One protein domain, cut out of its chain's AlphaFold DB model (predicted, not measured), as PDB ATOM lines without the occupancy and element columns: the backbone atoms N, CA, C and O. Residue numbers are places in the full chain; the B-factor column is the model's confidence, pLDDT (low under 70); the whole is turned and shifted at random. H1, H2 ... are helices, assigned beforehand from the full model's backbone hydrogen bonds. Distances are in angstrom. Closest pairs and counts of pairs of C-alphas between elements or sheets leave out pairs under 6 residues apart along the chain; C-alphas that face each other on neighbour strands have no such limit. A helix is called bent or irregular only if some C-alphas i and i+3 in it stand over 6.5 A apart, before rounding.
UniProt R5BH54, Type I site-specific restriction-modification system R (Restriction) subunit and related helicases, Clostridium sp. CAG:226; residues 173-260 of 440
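What this domain is: This is residues 173 to 260 of the 440 residues of the protein "Type I site-specific restriction-modification system R (Restriction) subunit and related helicases" of Clostridium sp. CAG:226 (UniProt R5BH54). The two longest helices, H1 and H5, lie side by side and run opposite ways, and H2 packs on both at a slant; the centres of the three make a triangle. The shorter H4 packs on H2, and the tiny H3 sits at one end, near H5. The printed part has 88 residues with five named helices in the order H1, H2, H3, H4, H5, holding 63 of those residues, and no named strand; the class is all helix. The whole is compact, with a radius of gyration of the C-alphas of 12.3 A and spans of 38 by 27 by 20 A.

Where its parts are: Find C-alpha 174 at (19.503, -16.916, -25.562); from there H1, residues 174 to 191, runs 25.6 A to C-alpha 191 at (28.645, -27.754, -4.293). Next comes H2, residues 197 to 211, 20.8 A long. H3, residues 217 to 220, and H4, residues 223 to 231, follow. H5, residues 240 to 256, runs 25.3 A to C-alpha 256 at (27.307, -20.715, -33.714). H5 is irregular: C-alphas 249 and 252 are 7.2 A apart, and it has a kink of 39 degrees near residue 250.

How they stand to each other: Start at H2, the hub, which touches three helices. H1 and H2 form a helical hairpin, opposite ways at a tilt of 38 degrees, only just steep; H1 touches with residues 182 to 186 alone, and the closest C-alphas, of Ile 186 and Ala 199, are 6.4 A apart. H2 touches H4 at a steep tilt of 42 degrees, opposite ways, closest at the C-alphas of Val 207 and Ile 226, 6.5 A. H2 touches H5 with residues 206 to 210 alone, at a steep tilt of 46 degrees, the same way; the C-alphas of Val 210 and Met 254 come closest, at 6.8 A. H1 and H5 touch at a shallow tilt of 16 degrees, opposite ways, with the C-alphas of Ala 176 and Arg 251 closest at 5.0 A. H3 is close to H5 but not clearly touching, closest at the C-alphas of Ile 219 and Leu 253, 6.7 A. H1 stays apart from H3 and H4. In H1, H2 and H4 every O i to N i+4 pair is within hydrogen-bond range, in H5 9 of 13 are, and H3 is too short for such a pair.

The domain as a whole: The two C-alphas farthest apart are those of Ala 192 and Asn 215, at 38.2 A. The printed part has no cut, and no link is long: H4 to H5 is short, the other three are tight. The mean pLDDT of the printed part is 84.6; look for values under 70 at residues 197 to 199 and 259 to 260.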
ATOM      1  N   ASP A 173      22.434 -13.261 -26.238       81.75
ATOM      2  CA  ASP A 173      22.079 -14.461 -26.990       81.75
ATOM      3  C   ASP A 173      21.438 -15.505 -26.058       81.75
ATOM      4  O   ASP A 173      22.021 -15.952 -25.067       81.75
ATOM      5  N   ALA A 174      20.222 -15.946 -26.386       78.75
ATOM      6  CA  ALA A 174      19.503 -16.916 -25.562       78.75
ATOM      7  C   ALA A 174      20.250 -18.250 -25.404       78.75
ATOM      8  O   ALA A 174      20.108 -18.907 -24.372       78.75
ATOM      9  N   LYS A 175      21.045 -18.679 -26.395       80.69
ATOM     10  CA  LYS A 175      21.845 -19.906 -26.291       80.69
ATOM     11  C   LYS A 175      22.998 -19.727 -25.308       80.69
ATOM     12  O   LYS A 175      23.285 -20.676 -24.579       80.69
ATOM     13  N   ALA A 176      23.608 -18.542 -25.267       85.81
ATOM     14  CA  ALA A 176      24.642 -18.192 -24.295       85.81
ATOM     15  C   ALA A 176      24.075 -18.203 -22.866       85.81
ATOM     16  O   ALA A 176      24.570 -18.946 -22.022       85.81
ATOM     17  N   LEU A 177      22.946 -17.527 -22.629       81.56
ATOM     18  CA  LEU A 177      22.287 -17.519 -21.314       81.56
ATOM     19  C   LEU A 177      21.856 -18.921 -20.859       81.56
ATOM     20  O   LEU A 177      22.010 -19.291 -19.695       81.56
ATOM     21  N   ARG A 178      21.327 -19.745 -21.773       81.06
ATOM     22  CA  ARG A 178      20.982 -21.145 -21.465       81.06
ATOM     23  C   ARG A 178      22.213 -21.975 -21.120       81.06
ATOM     24  O   ARG A 178      22.099 -22.934 -20.358       81.06
ATOM     25  N   PHE A 179      23.364 -21.652 -21.699       85.75
ATOM     26  CA  PHE A 179      24.623 -22.297 -21.359       85.75
ATOM     27  C   PHE A 179      25.133 -21.848 -19.988       85.75
ATOM     28  O   PHE A 179      25.495 -22.711 -19.197       85.75
ATOM     29  N   ASP A 180      25.055 -20.560 -19.644       86.44
ATOM     30  CA  ASP A 180      25.377 -20.105 -18.282       86.44
ATOM     31  C   ASP A 180      24.500 -20.801 -17.238       86.44
ATOM     32  O   ASP A 180      25.008 -21.315 -16.246       86.44
ATOM     33  N   ALA A 181      23.185 -20.872 -17.473       82.31
ATOM     34  CA  ALA A 181      22.262 -21.556 -16.571       82.31
ATOM     35  C   ALA A 181      22.615 -23.044 -16.398       82.31
ATOM     36  O   ALA A 181      22.505 -23.577 -15.294       82.31
ATOM     37  N   LEU A 182      23.059 -23.706 -17.475       80.88
ATOM     38  CA  LEU A 182      23.521 -25.090 -17.426       80.88
ATOM     39  C   LEU A 182      24.772 -25.229 -16.550       80.88
ATOM     40  O   LEU A 182      24.790 -26.086 -15.669       80.88
ATOM     41  N   ILE A 183      25.794 -24.395 -16.771       87.12
ATOM     42  CA  ILE A 183      27.051 -24.477 -16.017       87.12
ATOM     43  C   ILE A 183      26.837 -24.126 -14.542       87.12
ATOM     44  O   ILE A 183      27.215 -24.915 -13.679       87.12
ATOM     45  N   TYR A 184      26.129 -23.035 -14.235       85.25
ATOM     46  CA  TYR A 184      25.781 -22.694 -12.853       85.25
ATOM     47  C   TYR A 184      24.947 -23.794 -12.176       85.25
ATOM     48  O   TYR A 184      25.100 -24.064 -10.985       85.25
ATOM     49  N   GLY A 185      24.088 -24.485 -12.930       78.44
ATOM     50  CA  GLY A 185      23.378 -25.665 -12.439       78.44
ATOM     51  C   GLY A 185      24.315 -26.817 -12.051       78.44
ATOM     52  O   GLY A 185      24.102 -27.452 -11.015       78.44
ATOM     53  N   ILE A 186      25.360 -27.070 -12.847       80.19
ATOM     54  CA  ILE A 186      26.391 -28.083 -12.559       80.19
ATOM     55  C   ILE A 186      27.207 -27.687 -11.325       80.19
ATOM     56  O   ILE A 186      27.356 -28.502 -10.417       80.19
ATOM     57  N   GLU A 187      27.675 -26.441 -11.250       85.19
ATOM     58  CA  GLU A 187      28.438 -25.922 -10.107       85.19
ATOM     59  C   GLU A 187      27.659 -26.041  -8.797       85.19
ATOM     60  O   GLU A 187      28.186 -26.508  -7.787       85.19
ATOM     61  N   LEU A 188      26.374 -25.678  -8.815       83.50
ATOM     62  CA  LEU A 188      25.512 -25.804  -7.647       83.50
ATOM     63  C   LEU A 188      25.304 -27.272  -7.246       83.50
ATOM     64  O   LEU A 188      25.317 -27.595  -6.057       83.50
ATOM     65  N   ALA A 189      25.110 -28.171  -8.216       76.06
ATOM     66  CA  ALA A 189      24.972 -29.599  -7.943       76.06
ATOM     67  C   ALA A 189      26.259 -30.185  -7.342       76.06
ATOM     68  O   ALA A 189      26.180 -30.929  -6.362       76.06
ATOM     69  N   TYR A 190      27.419 -29.789  -7.870       83.25
ATOM     70  CA  TYR A 190      28.735 -30.132  -7.337       83.25
ATOM     71  C   TYR A 190      28.895 -29.642  -5.890       83.25
ATOM     72  O   TYR A 190      29.172 -30.441  -4.995       83.25
ATOM     73  N   LEU A 191      28.610 -28.362  -5.630       80.00
ATOM     74  CA  LEU A 191      28.645 -27.754  -4.293       80.00
ATOM     75  C   LEU A 191      27.696 -28.427  -3.295       80.00
ATOM     76  O   LEU A 191      27.978 -28.482  -2.099       80.00
ATOM     77  N   ALA A 192      26.562 -28.940  -3.776       74.25
ATOM     78  CA  ALA A 192      25.589 -29.672  -2.974       74.25
ATOM     79  C   ALA A 192      25.927 -31.167  -2.799       74.25
ATOM     80  O   ALA A 192      25.155 -31.880  -2.155       74.25
ATOM     81  N   GLY A 193      27.024 -31.661  -3.388       73.75
ATOM     82  CA  GLY A 193      27.408 -33.077  -3.361       73.75
ATOM     83  C   GLY A 193      26.428 -33.995  -4.099       73.75
ATOM     84  O   GLY A 193      26.288 -35.169  -3.755       73.75
ATOM     85  N   LYS A 194      25.692 -33.461  -5.080       72.88
ATOM     86  CA  LYS A 194      24.665 -34.185  -5.837       72.88
ATOM     87  C   LYS A 194      25.203 -34.621  -7.187       72.88
ATOM     88  O   LYS A 194      26.012 -33.937  -7.803       72.88
ATOM     89  N   LYS A 195      24.698 -35.751  -7.681       70.62
ATOM     90  CA  LYS A 195      24.983 -36.205  -9.046       70.62
ATOM     91  C   LYS A 195      24.340 -35.256 -10.062       70.62
ATOM     92  O   LYS A 195      23.192 -34.854  -9.890       70.62
ATOM     93  N   TYR A 196      25.059 -34.965 -11.142       72.94
ATOM     94  CA  TYR A 196      24.630 -34.078 -12.232       72.94
ATOM     95  C   TYR A 196      24.792 -34.734 -13.616       72.94
ATOM     96  O   TYR A 196      25.063 -34.058 -14.603       72.94
ATOM     97  N   GLY A 197      24.609 -36.060 -13.706       69.56
ATOM     98  CA  GLY A 197      24.855 -36.845 -14.927       69.56
ATOM     99  C   GLY A 197      24.143 -36.315 -16.178       69.56
ATOM    100  O   GLY A 197      24.767 -36.181 -17.226       69.56
ATOM    101  N   LYS A 198      22.877 -35.898 -16.057       67.38
ATOM    102  CA  LYS A 198      22.119 -35.312 -17.173       67.38
ATOM    103  C   LYS A 198      22.660 -33.951 -17.616       67.38
ATOM    104  O   LYS A 198      22.914 -33.757 -18.797       67.38
ATOM    105  N   ALA A 199      22.899 -33.034 -16.677       68.69
ATOM    106  CA  ALA A 199      23.484 -31.729 -16.990       68.69
ATOM    107  C   ALA A 199      24.891 -31.875 -17.600       68.69
ATOM    108  O   ALA A 199      25.247 -31.158 -18.533       68.69
ATOM    109  N   ARG A 200      25.661 -32.872 -17.143       77.19
ATOM    110  CA  ARG A 200      26.935 -33.268 -17.751       77.19
ATOM    111  C   ARG A 200      26.743 -33.752 -19.192       77.19
ATOM    112  O   ARG A 200      27.431 -33.263 -20.080       77.19
ATOM    113  N   SER A 201      25.799 -34.655 -19.444       76.06
ATOM    114  CA  SER A 201      25.451 -35.127 -20.796       76.06
ATOM    115  C   SER A 201      25.065 -33.964 -21.718       76.06
ATOM    116  O   SER A 201      25.534 -33.869 -22.852       76.06
ATOM    117  N   ASP A 202      24.286 -33.008 -21.214       76.06
ATOM    118  CA  ASP A 202      23.888 -31.823 -21.976       76.06
ATOM    119  C   ASP A 202      25.059 -30.867 -22.244       76.06
ATOM    120  O   ASP A 202      25.129 -30.284 -23.330       76.06
ATOM    121  N   LEU A 203      26.025 -30.762 -21.322       85.19
ATOM    122  CA  LEU A 203      27.296 -30.079 -21.568       85.19
ATOM    123  C   LEU A 203      28.051 -30.747 -22.726       85.19
ATOM    124  O   LEU A 203      28.397 -30.066 -23.690       85.19
ATOM    125  N   PHE A 204      28.229 -32.072 -22.694       86.31
ATOM    126  CA  PHE A 204      28.882 -32.816 -23.781       86.31
ATOM    127  C   PHE A 204      28.187 -32.611 -25.129       86.31
ATOM    128  O   PHE A 204      28.856 -32.351 -26.131       86.31
ATOM    129  N   LYS A 205      26.849 -32.659 -25.170       86.44
ATOM    130  CA  LYS A 205      26.078 -32.410 -26.400       86.44
ATOM    131  C   LYS A 205      26.318 -31.006 -26.946       86.44
ATOM    132  O   LYS A 205      26.549 -30.855 -28.144       86.44
ATOM    133  N   LYS A 206      26.284 -29.978 -26.090       84.44
ATOM    134  CA  LYS A 206      26.527 -28.588 -26.511       84.44
ATOM    135  C   LYS A 206      27.954 -28.395 -27.014       84.44
ATOM    136  O   LYS A 206      28.140 -27.798 -28.070       84.44
ATOM    137  N   VAL A 207      28.945 -28.945 -26.317       90.12
ATOM    138  CA  VAL A 207      30.356 -28.860 -26.721       90.12
ATOM    139  C   VAL A 207      30.603 -29.611 -28.032       90.12
ATOM    140  O   VAL A 207      31.267 -29.085 -28.919       90.12
ATOM    141  N   SER A 208      29.997 -30.786 -28.217       88.44
ATOM    142  CA  SER A 208      30.052 -31.531 -29.482       88.44
ATOM    143  C   SER A 208      29.381 -30.764 -30.630       88.44
ATOM    144  O   SER A 208      29.918 -30.703 -31.737       88.44
ATOM    145  N   ALA A 209      28.257 -30.091 -30.366       87.25
ATOM    146  CA  ALA A 209      27.604 -29.239 -31.355       87.25
ATOM    147  C   ALA A 209      28.482 -28.041 -31.759       87.25
ATOM    148  O   ALA A 209      28.567 -27.732 -32.946       87.25
ATOM    149  N   VAL A 210      29.192 -27.412 -30.816       88.50
ATOM    150  CA  VAL A 210      30.193 -26.371 -31.123       88.50
ATOM    151  C   VAL A 210      31.359 -26.954 -31.930       88.50
ATOM    152  O   VAL A 210      31.765 -26.369 -32.930       88.50
ATOM    153  N   ALA A 211      31.852 -28.141 -31.569       88.69
ATOM    154  CA  ALA A 211      32.919 -28.820 -32.305       88.69
ATOM    155  C   ALA A 211      32.524 -29.151 -33.759       88.69
ATOM    156  O   ALA A 211      33.366 -29.123 -34.653       88.69
ATOM    157  N   SER A 212      31.238 -29.406 -34.031       86.88
ATOM    158  CA  SER A 212      30.749 -29.700 -35.389       86.88
ATOM    159  C   SER A 212      30.912 -28.535 -36.378       86.88
ATOM    160  O   SER A 212      30.955 -28.748 -37.590       86.88
ATOM    161  N   VAL A 213      31.054 -27.306 -35.871       86.06
ATOM    162  CA  VAL A 213      31.270 -26.082 -36.656       86.06
ATOM    163  C   VAL A 213      32.701 -25.537 -36.507       86.06
ATOM    164  O   VAL A 213      32.940 -24.344 -36.679       86.06
ATOM    165  N   ALA A 214      33.681 -26.419 -36.265       80.94
ATOM    166  CA  ALA A 214      35.095 -26.090 -36.025       80.94
ATOM    167  C   ALA A 214      35.823 -25.303 -37.138       80.94
ATOM    168  O   ALA A 214      36.959 -24.891 -36.940       80.94
ATOM    169  N   ASN A 215      35.195 -25.043 -38.288       82.69
ATOM    170  CA  ASN A 215      35.759 -24.182 -39.338       82.69
ATOM    171  C   ASN A 215      35.777 -22.682 -38.959       82.69
ATOM    172  O   ASN A 215      36.302 -21.866 -39.717       82.69
ATOM    173  N   ILE A 216      35.177 -22.304 -37.827       87.19
ATOM    174  CA  ILE A 216      35.090 -20.924 -37.336       87.19
ATOM    175  C   ILE A 216      36.348 -20.583 -36.506       87.19
ATOM    176  O   ILE A 216      36.637 -21.304 -35.547       87.19
ATOM    177  N   PRO A 217      37.090 -19.496 -36.814       88.44
ATOM    178  CA  PRO A 217      38.344 -19.156 -36.130       88.44
ATOM    179  C   PRO A 217      38.228 -19.023 -34.607       88.44
ATOM    180  O   PRO A 217      39.115 -19.479 -33.886       88.44
ATOM    181  N   GLU A 218      37.133 -18.446 -34.106       88.31
ATOM    182  CA  GLU A 218      36.879 -18.299 -32.667       88.31
ATOM    183  C   GLU A 218      36.741 -19.655 -31.957       88.31
ATOM    184  O   GLU A 218      37.161 -19.801 -30.812       88.31
ATOM    185  N   ILE A 219      36.210 -20.670 -32.649       88.69
ATOM    186  CA  ILE A 219      36.074 -22.034 -32.121       88.69
ATOM    187  C   ILE A 219      37.421 -22.756 -32.164       88.69
ATOM    188  O   ILE A 219      37.785 -23.435 -31.207       88.69
ATOM    189  N   MET A 220      38.197 -22.566 -33.236       86.75
ATOM    190  CA  MET A 220      39.547 -23.126 -33.339       86.75
ATOM    191  C   MET A 220      40.470 -22.629 -32.222       86.75
ATOM    192  O   MET A 220      41.298 -23.396 -31.735       86.75
ATOM    193  N   ALA A 221      40.310 -21.376 -31.785       91.50
ATOM    194  CA  ALA A 221      41.063 -20.825 -30.658       91.50
ATOM    195  C   ALA A 221      40.810 -21.584 -29.341       91.50
ATOM    196  O   ALA A 221      41.693 -21.624 -28.489       91.50
ATOM    197  N   GLN A 222      39.643 -22.221 -29.201       92.94
ATOM    198  CA  GLN A 222      39.241 -23.006 -28.029       92.94
ATOM    199  C   GLN A 222      39.301 -24.525 -28.269       92.94
ATOM    200  O   GLN A 222      38.804 -25.304 -27.456       92.94
ATOM    201  N   ALA A 223      39.925 -24.973 -29.366       87.81
ATOM    202  CA  ALA A 223      39.960 -26.384 -29.753       87.81
ATOM    203  C   ALA A 223      40.588 -27.286 -28.681       87.81
ATOM    204  O   ALA A 223      40.098 -28.387 -28.460       87.81
ATOM    205  N   GLU A 224      41.627 -26.818 -27.981       90.31
ATOM    206  CA  GLU A 224      42.266 -27.586 -26.903       90.31
ATOM    207  C   GLU A 224      41.305 -27.833 -25.731       90.31
ATOM    208  O   GLU A 224      41.244 -28.940 -25.199       90.31
ATOM    209  N   LEU A 225      40.526 -26.821 -25.337       90.75
ATOM    210  CA  LEU A 225      39.538 -26.953 -24.267       90.75
ATOM    211  C   LEU A 225      38.391 -27.878 -24.693       90.75
ATOM    212  O   LEU A 225      37.981 -28.743 -23.923       90.75
ATOM    213  N   ILE A 226      37.909 -27.732 -25.929       91.19
ATOM    214  CA  ILE A 226      36.874 -28.599 -26.505       91.19
ATOM    215  C   ILE A 226      37.349 -30.059 -26.533       91.19
ATOM    216  O   ILE A 226      36.610 -30.949 -26.116       91.19
ATOM    217  N   ASP A 227      38.586 -30.308 -26.967       88.44
ATOM    218  CA  ASP A 227      39.173 -31.647 -27.028       88.44
ATOM    219  C   ASP A 227      39.327 -32.269 -25.635       88.44
ATOM    220  O   ASP A 227      38.910 -33.409 -25.417       88.44
ATOM    221  N   LYS A 228      39.812 -31.491 -24.654       89.75
ATOM    222  CA  LYS A 228      39.869 -31.916 -23.246       89.75
ATOM    223  C   LYS A 228      38.494 -32.308 -22.727       89.75
ATOM    224  O   LYS A 228      38.359 -33.360 -22.109       89.75
ATOM    225  N   ILE A 229      37.469 -31.498 -22.982       90.00
ATOM    226  CA  ILE A 229      36.115 -31.795 -22.511       90.00
ATOM    227  C   ILE A 229      35.594 -33.089 -23.136       90.00
ATOM    228  O   ILE A 229      35.068 -33.915 -22.403       90.00
ATOM    229  N   LEU A 230      35.734 -33.268 -24.453       87.31
ATOM    230  CA  LEU A 230      35.115 -34.380 -25.182       87.31
ATOM    231  C   LEU A 230      35.858 -35.714 -25.045       87.31
ATOM    232  O   LEU A 230      35.213 -36.761 -25.076       87.31
ATOM    233  N   HIS A 231      37.186 -35.693 -24.921       87.00
ATOM    234  CA  HIS A 231      38.020 -36.891 -25.071       87.00
ATOM    235  C   HIS A 231      38.832 -37.261 -23.821       87.00
ATOM    236  O   HIS A 231      39.621 -38.205 -23.873       87.00
ATOM    237  N   THR A 232      38.655 -36.558 -22.698       87.50
ATOM    238  CA  THR A 232      39.362 -36.856 -21.438       87.50
ATOM    239  C   THR A 232      38.412 -36.914 -20.238       87.50
ATOM    240  O   THR A 232      37.214 -36.655 -20.350       87.50
ATOM    241  N   ASP A 233      38.955 -37.229 -19.063       82.94
ATOM    242  CA  ASP A 233      38.269 -37.206 -17.768       82.94
ATOM    243  C   ASP A 233      38.191 -35.794 -17.144       82.94
ATOM    244  O   ASP A 233      37.823 -35.643 -15.980       82.94
ATOM    245  N   TYR A 234      38.482 -34.736 -17.916       86.44
ATOM    246  CA  TYR A 234      38.520 -33.347 -17.443       86.44
ATOM    247  C   TYR A 234      37.247 -32.920 -16.697       86.44
ATOM    248  O   TYR A 234      37.332 -32.420 -15.583       86.44
ATOM    249  N   VAL A 235      36.061 -33.175 -17.262       87.69
ATOM    250  CA  VAL A 235      34.769 -32.833 -16.624       87.69
ATOM    251  C   VAL A 235      34.475 -33.705 -15.395       87.69
ATOM    252  O   VAL A 235      33.704 -33.326 -14.519       87.69
ATOM    253  N   GLU A 236      35.061 -34.898 -15.348       82.00
ATOM    254  CA  GLU A 236      34.883 -35.886 -14.281       82.00
ATOM    255  C   GLU A 236      35.645 -35.480 -13.014       82.00
ATOM    256  O   GLU A 236      35.138 -35.641 -11.906       82.00
ATOM    257  N   ASN A 237      36.821 -34.876 -13.202       82.50
ATOM    258  CA  ASN A 237      37.686 -34.364 -12.140       82.50
ATOM    259  C   ASN A 237      37.585 -32.840 -11.941       82.50
ATOM    260  O   ASN A 237      38.336 -32.280 -11.143       82.50
ATOM    261  N   ALA A 238      36.692 -32.167 -12.670       87.94
ATOM    262  CA  ALA A 238      36.519 -30.718 -12.625       87.94
ATOM    263  C   ALA A 238      35.967 -30.242 -11.273       87.94
ATOM    264  O   ALA A 238      35.028 -30.823 -10.721       87.94
ATOM    265  N   GLY A 239      36.527 -29.147 -10.764       87.88
ATOM    266  CA  GLY A 239      35.949 -28.340  -9.701       87.88
ATOM    267  C   GLY A 239      35.261 -27.091 -10.253       87.88
ATOM    268  O   GLY A 239      35.079 -26.912 -11.456       87.88
ATOM    269  N   ILE A 240      34.873 -26.194  -9.346       90.81
ATOM    270  CA  ILE A 240      34.149 -24.953  -9.678       90.81
ATOM    271  C   ILE A 240      34.979 -24.051 -10.596       90.81
ATOM    272  O   ILE A 240      34.438 -23.468 -11.526       90.81
ATOM    273  N   ASN A 241      36.296 -23.983 -10.384       90.94
ATOM    274  CA  ASN A 241      37.191 -23.193 -11.229       90.94
ATOM    275  C   ASN A 241      37.194 -23.704 -12.676       90.94
ATOM    276  O   ASN A 241      37.169 -22.913 -13.616       90.94
ATOM    277  N   GLU A 242      37.209 -25.024 -12.867       93.00
ATOM    278  CA  GLU A 242      37.181 -25.635 -14.193       93.00
ATOM    279  C   GLU A 242      35.822 -25.435 -14.872       93.00
ATOM    280  O   GLU A 242      35.788 -25.170 -16.073       93.00
ATOM    281  N   PHE A 243      34.713 -25.515 -14.128       92.81
ATOM    282  CA  PHE A 243      33.381 -25.222 -14.664       92.81
ATOM    283  C   PHE A 243      33.241 -23.759 -15.086       92.81
ATOM    284  O   PHE A 243      32.797 -23.498 -16.204       92.81
ATOM    285  N   GLU A 244      33.721 -22.822 -14.272       93.06
ATOM    286  CA  GLU A 244      33.719 -21.405 -14.624       93.06
ATOM    287  C   GLU A 244      34.608 -21.135 -15.847       93.06
ATOM    288  O   GLU A 244      34.206 -20.437 -16.778       93.06
ATOM    289  N   HIS A 245      35.775 -21.784 -15.925       94.00
ATOM    290  CA  HIS A 245      36.645 -21.707 -17.096       94.00
ATOM    291  C   HIS A 245      35.951 -22.218 -18.373       94.00
ATOM    292  O   HIS A 245      36.077 -21.606 -19.438       94.00
ATOM    293  N   ILE A 246      35.184 -23.310 -18.281       94.38
ATOM    294  CA  ILE A 246      34.353 -23.814 -19.385       94.38
ATOM    295  C   ILE A 246      33.284 -22.783 -19.767       94.38
ATOM    296  O   ILE A 246      33.076 -22.534 -20.958       94.38
ATOM    297  N   ARG A 247      32.614 -22.177 -18.779       95.19
ATOM    298  CA  ARG A 247      31.564 -21.176 -18.997       95.19
ATOM    299  C   ARG A 247      32.096 -19.994 -19.795       95.19
ATOM    300  O   ARG A 247      31.572 -19.707 -20.868       95.19
ATOM    301  N   GLU A 248      33.151 -19.348 -19.307       94.31
ATOM    302  CA  GLU A 248      33.711 -18.133 -19.904       94.31
ATOM    303  C   GLU A 248      34.194 -18.354 -21.341       94.31
ATOM    304  O   GLU A 248      33.927 -17.534 -22.217       94.31
ATOM    305  N   ASN A 249      34.863 -19.480 -21.612       94.19
ATOM    306  CA  ASN A 249      35.483 -19.719 -22.918       94.19
ATOM    307  C   ASN A 249      34.507 -20.235 -23.980       94.19
ATOM    308  O   ASN A 249      34.749 -20.039 -25.171       94.19
ATOM    309  N   LEU A 250      33.423 -20.908 -23.579       93.31
ATOM    310  CA  LEU A 250      32.487 -21.520 -24.527       93.31
ATOM    311  C   LEU A 250      31.158 -20.771 -24.664       93.31
ATOM    312  O   LEU A 250      30.472 -20.977 -25.668       93.31
ATOM    313  N   ARG A 251      30.795 -19.885 -23.725       93.12
ATOM    314  CA  ARG A 251      29.536 -19.116 -23.754       93.12
ATOM    315  C   ARG A 251      29.311 -18.410 -25.087       93.12
ATOM    316  O   ARG A 251      28.289 -18.639 -25.734       93.12
ATOM    317  N   ASP A 252      30.282 -17.621 -25.535       91.38
ATOM    318  CA  ASP A 252      30.160 -16.821 -26.761       91.38
ATOM    319  C   ASP A 252      30.143 -17.672 -28.036       91.38
ATOM    320  O   ASP A 252      29.735 -17.199 -29.101       91.38
ATOM    321  N   LEU A 253      30.566 -18.937 -27.940       91.81
ATOM    322  CA  LEU A 253      30.564 -19.882 -29.053       91.81
ATOM    323  C   LEU A 253      29.192 -20.540 -29.255       91.81
ATOM    324  O   LEU A 253      28.906 -21.039 -30.345       91.81
ATOM    325  N   MET A 254      28.308 -20.496 -28.250       89.50
ATOM    326  CA  MET A 254      26.977 -21.118 -28.308       89.50
ATOM    327  C   MET A 254      26.110 -20.566 -29.444       89.50
ATOM    328  O   MET A 254      25.299 -21.298 -30.018       89.50
ATOM    329  N   LYS A 255      26.314 -19.298 -29.823       87.69
ATOM    330  CA  LYS A 255      25.604 -18.649 -30.936       87.69
ATOM    331  C   LYS A 255      25.794 -19.380 -32.270       87.69
ATOM    332  O   LYS A 255      24.864 -19.422 -33.078       87.69
ATOM    333  N   TYR A 256      26.952 -20.020 -32.472       86.56
ATOM    334  CA  TYR A 256      27.307 -20.715 -33.714       86.56
ATOM    335  C   TYR A 256      26.664 -22.099 -33.864       86.56
ATOM    336  O   TYR A 256      26.725 -22.676 -34.948       86.56
ATOM    337  N   ILE A 257      26.027 -22.635 -32.816       84.81
ATOM    338  CA  ILE A 257      25.349 -23.933 -32.891       84.81
ATOM    339  C   ILE A 257      24.172 -23.833 -33.879       84.81
ATOM    340  O   ILE A 257      23.261 -23.026 -33.650       84.81
ATOM    341  N   PRO A 258      24.133 -24.632 -34.959       76.00
ATOM    342  CA  PRO A 258      23.045 -24.579 -35.928       76.00
ATOM    343  C   PRO A 258      21.727 -25.052 -35.299       76.00
ATOM    344  O   PRO A 258      21.678 -26.070 -34.610       76.00
ATOM    345  N   GLN A 259      20.636 -24.318 -35.534       67.12
ATOM    346  CA  GLN A 259      19.305 -24.746 -35.103       67.12
ATOM    347  C   GLN A 259      18.781 -25.820 -36.055       67.12
ATOM    348  O   GLN A 259      18.514 -25.548 -37.223       67.12
ATOM    349  N   THR A 260      18.598 -27.034 -35.542       56.50
ATOM    350  CA  THR A 260      17.926 -28.109 -36.276       56.50
ATOM    351  C   THR A 260      16.483 -28.169 -35.791       56.50
ATOM    352  O   THR A 260      16.149 -28.935 -34.895       56.50
TER     353      THR A 260